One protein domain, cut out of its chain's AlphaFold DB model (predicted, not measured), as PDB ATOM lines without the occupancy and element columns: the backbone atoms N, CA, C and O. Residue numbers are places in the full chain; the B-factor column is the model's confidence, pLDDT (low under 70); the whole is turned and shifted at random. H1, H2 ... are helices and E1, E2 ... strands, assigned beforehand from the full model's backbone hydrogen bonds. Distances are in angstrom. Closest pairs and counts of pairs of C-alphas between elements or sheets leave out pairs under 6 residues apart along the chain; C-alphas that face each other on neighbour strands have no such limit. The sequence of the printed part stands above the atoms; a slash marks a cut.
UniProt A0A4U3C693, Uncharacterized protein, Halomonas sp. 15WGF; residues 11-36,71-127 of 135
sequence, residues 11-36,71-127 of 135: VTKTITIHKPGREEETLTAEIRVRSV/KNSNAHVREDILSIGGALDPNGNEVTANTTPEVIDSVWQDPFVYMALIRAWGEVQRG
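This is residues 11 to 36 and 71 to 127 of the 135 residues of an uncharacterized protein of Halomonas sp. 15WGF (UniProt A0A4U3C693). A small, strongly twisted sheet of three strands has two helices over one face, H3 packed mainly on E1 and E2 and H2 over E3, and these helices meet in a corner. The short H1 runs straight into E3, and residues 86 to 100 make a long loop between E3 and H2. The printed part has 83 residues, in the order E1, E2, H1, E3, H2, H3; the sheet order is E1, E2, E3, antiparallel, and the class is mixed. It is compact, with a radius of gyration of the C-alphas of 12.4 A, yet elongated, spanning 41 by 26 by 26 A.

E1, residues 11 to 17, begins at C-alpha 11 (17.271, 81.624, 24.394) and is 18.5 A long. E2, residues 25 to 32, measures 22.6 A. H1 is residues 75 to 80, E3 residues 81 to 85, and H2 residues 101 to 109. H3, residues 111 to 125, measures 21.4 A and ends at C-alpha 125 (18.006, 88.008, 16.923).

E1 and E2 form a hairpin, with N 13 and O 29 at 2.8 A. E2 and E3 have N 30 and O 83 at 2.8 A. H2 and H3 are on the same face, two layers, helices on one face of a sheet. The closest C-alphas of E1 and H3, Ile 17 and Phe 112, are 6.5 A apart. H2 runs across the strands, at 83 degrees to E3 on the local plane. H2 and H3 only just touch, with 3 pairs of C-alphas within 8 A, and only at the corner, through residues 113 to 114 of H3; Trp 108 and Tyr 114 have the closest C-alphas, 5.2 A. H1 only grazes the sheet, with residues 77 to 80. In H1, H2 and H3 every O i to N i+4 pair is within hydrogen-bond range.

The C-alphas farthest apart, of Val 36 and Asn 91, are 41.2 A apart. Residues 37 to 70 are not printed, and C-alphas 36 and 71 across this cut are 25.5 A apart. The link E3 to H2 is long. The pLDDT is under 70 at residues 21 to 22, 71 to 73 and 86 to 100.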
ATOM      1  N   VAL A  11      18.524  81.227  23.744       81.00
ATOM      2  CA  VAL A  11      17.271  81.624  24.394       81.00
ATOM      3  C   VAL A  11      16.223  80.559  24.105       81.00
ATOM      4  O   VAL A  11      16.035  80.170  22.952       81.00
ATOM      5  N   THR A  12      15.519  80.121  25.143       82.31
ATOM      6  CA  THR A  12      14.321  79.293  24.994       82.31
ATOM      7  C   THR A  12      13.133  80.190  24.677       82.31
ATOM      8  O   THR A  12      12.860  81.129  25.421       82.31
ATOM      9  N   LYS A  13      12.444  79.910  23.571       80.75
ATOM     10  CA  LYS A  13      11.212  80.586  23.155       80.75
ATOM     11  C   LYS A  13      10.044  79.618  23.157       80.75
ATOM     12  O   LYS A  13      10.142  78.537  22.583       80.75
ATOM     13  N   THR A  14       8.934  80.036  23.744       83.75
ATOM     14  CA  THR A  14       7.641  79.369  23.614       83.75
ATOM     15  C   THR A  14       6.969  79.846  22.332       83.75
ATOM     16  O   THR A  14       6.853  81.040  22.067       83.75
ATOM     17  N   ILE A  15       6.551  78.897  21.508       83.06
ATOM     18  CA  ILE A  15       6.018  79.104  20.170       83.06
ATOM     19  C   ILE A  15       4.627  78.483  20.128       83.06
ATOM     20  O   ILE A  15       4.467  77.283  20.344       83.06
ATOM     21  N   THR A  16       3.627  79.300  19.814       81.38
ATOM     22  CA  THR A  16       2.255  78.834  19.597       81.38
ATOM     23  C   THR A  16       2.044  78.539  18.119       81.38
ATOM     24  O   THR A  16       2.338  79.373  17.257       81.38
ATOM     25  N   ILE A  17       1.517  77.356  17.819       81.56
ATOM     26  CA  ILE A  17       1.192  76.910  16.471       81.56
ATOM     27  C   ILE A  17      -0.304  76.692  16.354       81.56
ATOM     28  O   ILE A  17      -0.927  76.012  17.164       81.56
ATOM     29  N   HIS A  18      -0.858  77.217  15.266       77.38
ATOM     30  CA  HIS A  18      -2.231  76.968  14.875       77.38
ATOM     31  C   HIS A  18      -2.264  76.105  13.608       77.38
ATOM     32  O   HIS A  18      -1.895  76.570  12.525       77.38
ATOM     33  N   LYS A  19      -2.693  74.843  13.739       75.12
ATOM     34  CA  LYS A  19      -2.912  73.936  12.601       75.12
ATOM     35  C   LYS A  19      -4.412  73.900  12.265       75.12
ATOM     36  O   LYS A  19      -5.220  73.698  13.169       75.12
ATOM     37  N   PRO A  20      -4.820  74.057  10.991       73.38
ATOM     38  CA  PRO A  20      -6.226  73.997  10.599       73.38
ATOM     39  C   PRO A  20      -6.881  72.683  11.046       73.38
ATOM     40  O   PRO A  20      -6.445  71.605  10.647       73.38
ATOM     41  N   GLY A  21      -7.933  72.774  11.865       69.56
ATOM     42  CA  GLY A  21      -8.663  71.607  12.373       69.56
ATOM     43  C   GLY A  21      -8.080  70.955  13.634       69.56
ATOM     44  O   GLY A  21      -8.540  69.876  14.003       69.56
ATOM     45  N   ARG A  22      -7.103  71.585  14.299       69.31
ATOM     46  CA  ARG A  22      -6.616  71.207  15.638       69.31
ATOM     47  C   ARG A  22      -6.675  72.391  16.604       69.31
ATOM     48  O   ARG A  22      -6.773  73.541  16.173       69.31
ATOM     49  N   GLU A  23      -6.634  72.093  17.899       70.25
ATOM     50  CA  GLU A  23      -6.443  73.106  18.942       70.25
ATOM     51  C   GLU A  23      -5.040  73.724  18.860       70.25
ATOM     52  O   GLU A  23      -4.149  73.194  18.191       70.25
ATOM     53  N   GLU A  24      -4.864  74.886  19.492       75.44
ATOM     54  CA  GLU A  24      -3.564  75.551  19.565       75.44
ATOM     55  C   GLU A  24      -2.557  74.657  20.293       75.44
ATOM     56  O   GLU A  24      -2.779  74.238  21.428       75.44
ATOM     57  N   GLU A  25      -1.439  74.371  19.630       73.62
ATOM     58  CA  GLU A  25      -0.342  73.587  20.190       73.62
ATOM     59  C   GLU A  25       0.782  74.552  20.587       73.62
ATOM     60  O   GLU A  25       1.169  75.428  19.806       73.62
ATOM     61  N   THR A  26       1.322  74.410  21.797       80.31
ATOM     62  CA  THR A  26       2.503  75.157  22.242       80.31
ATOM     63  C   THR A  26       3.726  74.252  22.222       80.31
ATOM     64  O   THR A  26       3.683  73.105  22.655       80.31
ATOM     65  N   LEU A  27       4.839  74.773  21.715       79.31
ATOM     66  CA  LEU A  27       6.139  74.109  21.762       79.31
ATOM     67  C   LEU A  27       7.201  75.080  22.252       79.31
ATOM     68  O   LEU A  27       7.043  76.291  22.152       79.31
ATOM     69  N   THR A  28       8.303  74.557  22.758       82.00
ATOM     70  CA  THR A  28       9.467  75.354  23.135       82.00
ATOM     71  C   THR A  28      10.607  75.078  22.170       82.00
ATOM     72  O   THR A  28      10.805  73.947  21.736       82.00
ATOM     73  N   ALA A  29      11.356  76.109  21.798       82.69
ATOM     74  CA  ALA A  29      12.547  75.978  20.973       82.69
ATOM     75  C   ALA A  29      13.708  76.723  21.621       82.69
ATOM     76  O   ALA A  29      13.583  77.894  21.974       82.69
ATOM     77  N   GLU A  30      14.845  76.054  21.759       82.56
ATOM     78  CA  GLU A  30      16.091  76.692  22.153       82.56
ATOM     79  C   GLU A  30      16.813  77.177  20.902       82.56
ATOM     80  O   GLU A  30      17.173  76.392  20.019       82.56
ATOM     81  N   ILE A  31      17.006  78.488  20.824       84.94
ATOM     82  CA  ILE A  31      17.541  79.163  19.650       84.94
ATOM     83  C   ILE A  31      18.854  79.832  20.028       84.94
ATOM     84  O   ILE A  31      18.918  80.605  20.984       84.94
ATOM     85  N   ARG A  32      19.899  79.572  19.247       86.06
ATOM     86  CA  ARG A  32      21.181  80.263  19.348       86.06
ATOM     87  C   ARG A  32      21.009  81.760  19.080       86.06
ATOM     88  O   ARG A  32      20.481  82.177  18.050       86.06
ATOM     89  N   VAL A  33      21.547  82.575  19.977       84.62
ATOM     90  CA  VAL A  33      21.722  84.015  19.787       84.62
ATOM     91  C   VAL A  33      23.012  84.236  19.006       84.62
ATOM     92  O   VAL A  33      24.083  83.792  19.424       84.62
ATOM     93  N   ARG A  34      22.925  84.903  17.856       81.31
ATOM     94  CA  ARG A  34      24.113  85.304  17.097       81.31
ATOM     95  C   ARG A  34      24.692  86.583  17.683       81.31
ATOM     96  O   ARG A  34      23.966  87.432  18.200       81.31
ATOM     97  N   SER A  35      26.009  86.737  17.586       81.81
ATOM     98  CA  SER A  35      26.624  88.037  17.864       81.81
ATOM     99  C   SER A  35      26.249  89.056  16.780       81.81
ATOM    100  O   SER A  35      25.832  88.688  15.679       81.81
ATOM    101  N   VAL A  36      26.437  90.349  17.067       79.25
ATOM    102  CA  VAL A  36      26.221  91.423  16.079       79.25
ATOM    103  C   VAL A  36      27.070  91.186  14.826       79.25
ATOM    104  O   VAL A  36      26.551  91.259  13.716       79.25
ATOM    105  N   LYS A  71      14.820  79.918  -4.237       64.56
ATOM    106  CA  LYS A  71      14.963  78.982  -3.120       64.56
ATOM    107  C   LYS A  71      15.146  79.797  -1.838       64.56
ATOM    108  O   LYS A  71      16.175  80.450  -1.674       64.56
ATOM    109  N   ASN A  72      14.158  79.773  -0.947       58.97
ATOM    110  CA  ASN A  72      14.287  80.369   0.382       58.97
ATOM    111  C   ASN A  72      15.243  79.505   1.210       58.97
ATOM    112  O   ASN A  72      14.894  78.421   1.669       58.97
ATOM    113  N   SER A  73      16.484  79.963   1.343       67.06
ATOM    114  CA  SER A  73      17.534  79.267   2.082       67.06
ATOM    115  C   SER A  73      17.542  79.724   3.544       67.06
ATOM    116  O   SER A  73      18.430  80.452   3.985       67.06
ATOM    117  N   ASN A  74      16.558  79.266   4.320       82.69
ATOM    118  CA  ASN A  74      16.526  79.452   5.779       82.69
ATOM    119  C   ASN A  74      17.397  78.419   6.520       82.69
ATOM    120  O   ASN A  74      17.158  78.116   7.681       82.69
ATOM    121  N   ALA A  75      18.424  77.882   5.850       84.44
ATOM    122  CA  ALA A  75      19.339  76.893   6.419       84.44
ATOM    123  C   ALA A  75      20.028  77.409   7.693       84.44
ATOM    124  O   ALA A  75      20.132  76.682   8.671       84.44
ATOM    125  N   HIS A  76      20.390  78.693   7.715       84.62
ATOM    126  CA  HIS A  76      20.978  79.349   8.884       84.62
ATOM    127  C   HIS A  76      20.055  79.325  10.113       84.62
ATOM    128  O   HIS A  76      20.529  79.139  11.225       84.62
ATOM    129  N   VAL A  77      18.738  79.458   9.919       87.94
ATOM    130  CA  VAL A  77      17.758  79.365  11.011       87.94
ATOM    131  C   VAL A  77      17.707  77.940  11.556       87.94
ATOM    132  O   VAL A  77      17.709  77.745  12.765       87.94
ATOM    133  N   ARG A  78      17.714  76.933  10.674       87.44
ATOM    134  CA  ARG A  78      17.754  75.518  11.067       87.44
ATOM    135  C   ARG A  78      19.013  75.175  11.865       87.44
ATOM    136  O   ARG A  78      18.918  74.410  12.821       87.44
ATOM    137  N   GLU A  79      20.163  75.712  11.464       86.81
ATOM    138  CA  GLU A  79      21.447  75.556  12.163       86.81
ATOM    139  C   GLU A  79      21.435  76.193  13.561       86.81
ATOM    140  O   GLU A  79      22.119  75.709  14.460       86.81
ATOM    141  N   ASP A  80      20.646  77.252  13.750       87.56
ATOM    142  CA  ASP A  80      20.544  77.966  15.024       87.56
ATOM    143  C   ASP A  80      19.519  77.355  15.988       87.56
ATOM    144  O   ASP A  80      19.486  77.744  17.155       87.56
ATOM    145  N   ILE A  81      18.689  76.408  15.544       86.81
ATOM    146  CA  ILE A  81      17.796  75.663  16.436       86.81
ATOM    147  C   ILE A  81      18.606  74.568  17.114       86.81
ATOM    148  O   ILE A  81      18.997  73.577  16.491       86.81
ATOM    149  N   LEU A  82      18.841  74.764  18.407       83.81
ATOM    150  CA  LEU A  82      19.615  73.859  19.240       83.81
ATOM    151  C   LEU A  82      18.741  72.762  19.815       83.81
ATOM    152  O   LEU A  82      19.199  71.627  19.870       83.81
ATOM    153  N   SER A  83      17.505  73.089  20.218       81.56
ATOM    154  CA  SER A  83      16.545  72.111  20.725       81.56
ATOM    155  C   SER A  83      15.079  72.472  20.513       81.56
ATOM    156  O   SER A  83      14.746  73.628  20.268       81.56
ATOM    157  N   ILE A  84      14.208  71.456  20.556       79.00
ATOM    158  CA  ILE A  84      12.748  71.586  20.484       79.00
ATOM    159  C   ILE A  84      12.129  70.696  21.567       79.00
ATOM    160  O   ILE A  84      12.493  69.525  21.685       79.00
ATOM    161  N   GLY A  85      11.199  71.247  22.344       74.94
ATOM    162  CA  GLY A  85      10.433  70.566  23.384       74.94
ATOM    163  C   GLY A  85       8.932  70.818  23.239       74.94
ATOM    164  O   GLY A  85       8.509  71.732  22.536       74.94
ATOM    165  N   GLY A  86       8.107  69.981  23.874       68.19
ATOM    166  CA  GLY A  86       6.642  70.113  23.831       68.19
ATOM    167  C   GLY A  86       5.997  69.765  22.483       68.19
ATOM    168  O   GLY A  86       4.783  69.848  22.348       68.19
ATOM    169  N   ALA A  87       6.779  69.339  21.487       64.94
ATOM    170  CA  ALA A  87       6.231  68.819  20.242       64.94
ATOM    171  C   ALA A  87       5.508  67.490  20.507       64.94
ATOM    172  O   ALA A  87       6.069  66.590  21.136       64.94
ATOM    173  N   LEU A  88       4.277  67.368  20.013       63.91
ATOM    174  CA  LEU A  88       3.508  66.129  20.055       63.91
ATOM    175  C   LEU A  88       3.727  65.334  18.764       63.91
ATOM    176  O   LEU A  88       3.727  65.896  17.664       63.91
ATOM    177  N   ASP A  89       3.901  64.020  18.884       62.09
ATOM    178  CA  ASP A  89       3.873  63.123  17.729       62.09
ATOM    179  C   ASP A  89       2.440  63.041  17.134       62.09
ATOM    180  O   ASP A  89       1.466  63.510  17.737       62.09
ATOM    181  N   PRO A  90       2.247  62.438  15.944       58.78
ATOM    182  CA  PRO A  90       0.912  62.249  15.371       58.78
ATOM    183  C   PRO A  90      -0.061  61.456  16.258       58.78
ATOM    184  O   PRO A  90      -1.268  61.527  16.028       58.78
ATOM    185  N   ASN A  91       0.451  60.723  17.249       62.75
ATOM    186  CA  ASN A  91      -0.311  59.916  18.197       62.75
ATOM    187  C   ASN A  91      -0.628  60.676  19.501       62.75
ATOM    188  O   ASN A  91      -1.272  60.107  20.380       62.75
ATOM    189  N   GLY A  92      -0.209  61.941  19.630       60.31
ATOM    190  CA  GLY A  92      -0.443  62.774  20.810       60.31
ATOM    191  C   GLY A  92       0.528  62.531  21.968       60.31
ATOM    192  O   GLY A  92       0.264  62.997  23.073       60.31
ATOM    193  N   ASN A  93       1.635  61.820  21.747       62.44
ATOM    194  CA  ASN A  93       2.675  61.646  22.756       62.44
ATOM    195  C   ASN A  93       3.642  62.828  22.733       62.44
ATOM    196  O   ASN A  93       4.118  63.226  21.668       62.44
ATOM    197  N   GLU A  94       3.991  63.341  23.913       59.97
ATOM    198  CA  GLU A  94       5.078  64.306  24.047       59.97
ATOM    199  C   GLU A  94       6.395  63.686  23.591       59.97
ATOM    200  O   GLU A  94       6.845  62.667  24.125       59.97
ATOM    201  N   VAL A  95       7.056  64.348  22.644       62.22
ATOM    202  CA  VAL A  95       8.443  64.062  22.289       62.22
ATOM    203  C   VAL A  95       9.316  64.572  23.442       62.22
ATOM    204  O   VAL A  95       9.850  65.681  23.432       62.22
ATOM    205  N   THR A  96       9.387  63.772  24.506       50.03
ATOM    206  CA  THR A  96      10.097  64.085  25.745       50.03
ATOM    207  C   THR A  96      11.593  63.826  25.567       50.03
ATOM    208  O   THR A  96      12.047  62.690  25.494       50.03
ATOM    209  N   ALA A  97      12.360  64.916  25.521       45.28
ATOM    210  CA  ALA A  97      13.782  65.003  25.859       45.28
ATOM    211  C   ALA A  97      14.760  64.058  25.120       45.28
ATOM    212  O   ALA A  97      15.144  63.002  25.617       45.28
ATOM    213  N   ASN A  98      15.240  64.518  23.959       50.75
ATOM    214  CA  ASN A  98      16.658  64.590  23.549       50.75
ATOM    215  C   ASN A  98      16.729  64.719  22.027       50.75
ATOM    216  O   ASN A  98      17.125  63.795  21.330       50.75
ATOM    217  N   THR A  99      16.291  65.872  21.533       64.62
ATOM    218  CA  THR A  99      16.944  66.667  20.491       64.62
ATOM    219  C   THR A  99      17.939  65.960  19.567       64.62
ATOM    220  O   THR A  99      19.114  66.327  19.489       64.62
ATOM    221  N   THR A 100      17.498  64.938  18.844       68.12
ATOM    222  CA  THR A 100      18.324  64.397  17.775       68.12
ATOM    223  C   THR A 100      18.154  65.298  16.546       68.12
ATOM    224  O   THR A 100      17.074  65.878  16.357       68.12
ATOM    225  N   PRO A 101      19.194  65.474  15.710       74.00
ATOM    226  CA  PRO A 101      19.078  66.234  14.467       74.00
ATOM    227  C   PRO A 101      17.877  65.801  13.619       74.00
ATOM    228  O   PRO A 101      17.239  66.648  13.005       74.00
ATOM    229  N   GLU A 102      17.519  64.518  13.666       76.00
ATOM    230  CA  GLU A 102      16.391  63.936  12.943       76.00
ATOM    231  C   GLU A 102      15.034  64.459  13.437       76.00
ATOM    232  O   GLU A 102      14.146  64.708  12.623       76.00
ATOM    233  N   VAL A 103      14.860  64.669  14.749       75.50
ATOM    234  CA  VAL A 103      13.626  65.260  15.298       75.50
ATOM    235  C   VAL A 103      13.517  66.719  14.876       75.50
ATOM    236  O   VAL A 103      12.465  67.133  14.392       75.50
ATOM    237  N   ILE A 104      14.604  67.489  14.991       79.81
ATOM    238  CA  ILE A 104      14.593  68.890  14.553       79.81
ATOM    239  C   ILE A 104      14.330  68.966  13.045       79.81
ATOM    240  O   ILE A 104      13.541  69.799  12.616       79.81
ATOM    241  N   ASP A 105      14.919  68.076  12.241       82.56
ATOM    242  CA  ASP A 105      14.668  68.009  10.800       82.56
ATOM    243  C   ASP A 105      13.217  67.658  10.485       82.56
ATOM    244  O   ASP A 105      12.611  68.309   9.639       82.56
ATOM    245  N   SER A 106      12.633  66.680  11.179       79.62
ATOM    246  CA  SER A 106      11.224  66.316  11.006       79.62
ATOM    247  C   SER A 106      10.296  67.483  11.342       79.62
ATOM    248  O   SER A 106       9.362  67.763  10.595       79.62
ATOM    249  N   VAL A 107      10.559  68.179  12.448       79.31
ATOM    250  CA  VAL A 107       9.785  69.352  12.869       79.31
ATOM    251  C   VAL A 107       9.978  70.514  11.890       79.31
ATOM    252  O   VAL A 107       9.028  71.217  11.561       79.31
ATOM    253  N   TRP A 108      11.186  70.678  11.352       83.75
ATOM    254  CA  TRP A 108      11.513  71.686  10.345       83.75
ATOM    255  C   TRP A 108      10.782  71.478   9.008       83.75
ATOM    256  O   TRP A 108      10.572  72.445   8.276       83.75
ATOM    257  N   GLN A 109      10.384  70.243   8.679       84.06
ATOM    258  CA  GLN A 109       9.571  69.958   7.489       84.06
ATOM    259  C   GLN A 109       8.078  70.280   7.676       84.06
ATOM    260  O   GLN A 109       7.368  70.389   6.675       84.06
ATOM    261  N   ASP A 110       7.576  70.436   8.910       81.38
ATOM    262  CA  ASP A 110       6.181  70.829   9.151       81.38
ATOM    263  C   ASP A 110       5.995  72.312   8.769       81.38
ATOM    264  O   ASP A 110       6.623  73.178   9.382       81.38
ATOM    265  N   PRO A 111       5.134  72.655   7.789       81.62
ATOM    266  CA  PRO A 111       4.984  74.033   7.318       81.62
ATOM    267  C   PRO A 111       4.540  75.027   8.399       81.62
ATOM    268  O   PRO A 111       4.917  76.201   8.349       81.62
ATOM    269  N   PHE A 112       3.741  74.576   9.370       80.88
ATOM    270  CA  PHE A 112       3.233  75.422  10.446       80.88
ATOM    271  C   PHE A 112       4.320  75.685  11.481       80.88
ATOM    272  O   PHE A 112       4.492  76.821  11.925       80.88
ATOM    273  N   VAL A 113       5.109  74.657  11.802       81.88
ATOM    274  CA  VAL A 113       6.237  74.796  12.727       81.88
ATOM    275  C   VAL A 113       7.379  75.582  12.090       81.88
ATOM    276  O   VAL A 113       7.928  76.479  12.721       81.88
ATOM    277  N   TYR A 114       7.679  75.331  10.816       85.12
ATOM    278  CA  TYR A 114       8.690  76.041  10.036       85.12
ATOM    279  C   TYR A 114       8.502  77.563  10.087       85.12
ATOM    280  O   TYR A 114       9.433  78.303  10.412       85.12
ATOM    281  N   MET A 115       7.285  78.046   9.810       84.69
ATOM    282  CA  MET A 115       6.997  79.484   9.832       84.69
ATOM    283  C   MET A 115       7.103  80.071  11.241       84.69
ATOM    284  O   MET A 115       7.611  81.184  11.410       84.69
ATOM    285  N   ALA A 116       6.657  79.323  12.249       85.56
ATOM    286  CA  ALA A 116       6.696  79.756  13.637       85.56
ATOM    287  C   ALA A 116       8.141  79.827  14.172       85.56
ATOM    288  O   ALA A 116       8.511  80.805  14.821       85.56
ATOM    289  N   LEU A 117       8.992  78.866  13.801       86.75
ATOM    290  CA  LEU A 117      10.418  78.838  14.134       86.75
ATOM    291  C   LEU A 117      11.200  79.984  13.485       86.75
ATOM    292  O   LEU A 117      12.015  80.616  14.150       86.75
ATOM    293  N   ILE A 118      10.940  80.302  12.212       88.31
ATOM    294  CA  ILE A 118      11.578  81.451  11.543       88.31
ATOM    295  C   ILE A 118      11.218  82.759  12.241       88.31
ATOM    296  O   ILE A 118      12.078  83.622  12.435       88.31
ATOM    297  N   ARG A 119       9.948  82.910  12.623       86.38
ATOM    298  CA  ARG A 119       9.493  84.084  13.360       86.38
ATOM    299  C   ARG A 119      10.176  84.174  14.725       86.38
ATOM    300  O   ARG A 119      10.750  85.217  15.027       86.38
ATOM    301  N   ALA A 120      10.161  83.089  15.497       86.44
ATOM    302  CA  ALA A 120      10.795  83.028  16.810       86.44
ATOM    303  C   ALA A 120      12.298  83.331  16.726       86.44
ATOM    304  O   ALA A 120      12.816  84.121  17.511       86.44
ATOM    305  N   TRP A 121      12.985  82.793  15.716       89.94
ATOM    306  CA  TRP A 121      14.386  83.104  15.452       89.94
ATOM    307  C   TRP A 121      14.600  84.596  15.193       89.94
ATOM    308  O   TRP A 121      15.469  85.210  15.809       89.94
ATOM    309  N   GLY A 122      13.776  85.210  14.340       85.81
ATOM    310  CA  GLY A 122      13.859  86.643  14.058       85.81
ATOM    311  C   GLY A 122      13.606  87.517  15.290       85.81
ATOM    312  O   GLY A 122      14.241  88.560  15.441       85.81
ATOM    313  N   GLU A 123      12.708  87.099  16.182       85.81
ATOM    314  CA  GLU A 123      12.447  87.770  17.460       85.81
ATOM    315  C   GLU A 123      13.647  87.666  18.412       85.81
ATOM    316  O   GLU A 123      14.043  88.676  18.999       85.81
ATOM    317  N   VAL A 124      14.280  86.489  18.496       84.56
ATOM    318  CA  VAL A 124      15.506  86.275  19.285       84.56
ATOM    319  C   VAL A 124      16.645  87.157  18.779       84.56
ATOM    320  O   VAL A 124      17.238  87.882  19.576       84.56
ATOM    321  N   GLN A 125      16.912  87.186  17.467       83.88
ATOM    322  CA  GLN A 125      18.006  88.008  16.923       83.88
ATOM    323  C   GLN A 125      17.757  89.520  17.062       83.88
ATOM    324  O   GLN A 125      18.700  90.307  17.074       83.88
ATOM    325  N   ARG A 126      16.496  89.953  17.185       80.44
ATOM    326  CA  ARG A 126      16.131  91.359  17.442       80.44
ATOM    327  C   ARG A 126      16.140  91.725  18.927       80.44
ATOM    328  O   ARG A 126      15.889  92.883  19.252       80.44
ATOM    329  N   GLY A 127      16.394  90.765  19.819       71.56
ATOM    330  CA  GLY A 127      16.358  90.981  21.263       71.56
ATOM    331  C   GLY A 127      14.951  91.219  21.814       71.56
ATOM    332  O   GLY A 127      14.806  91.854  22.857       71.56
TER     333      GLY A 127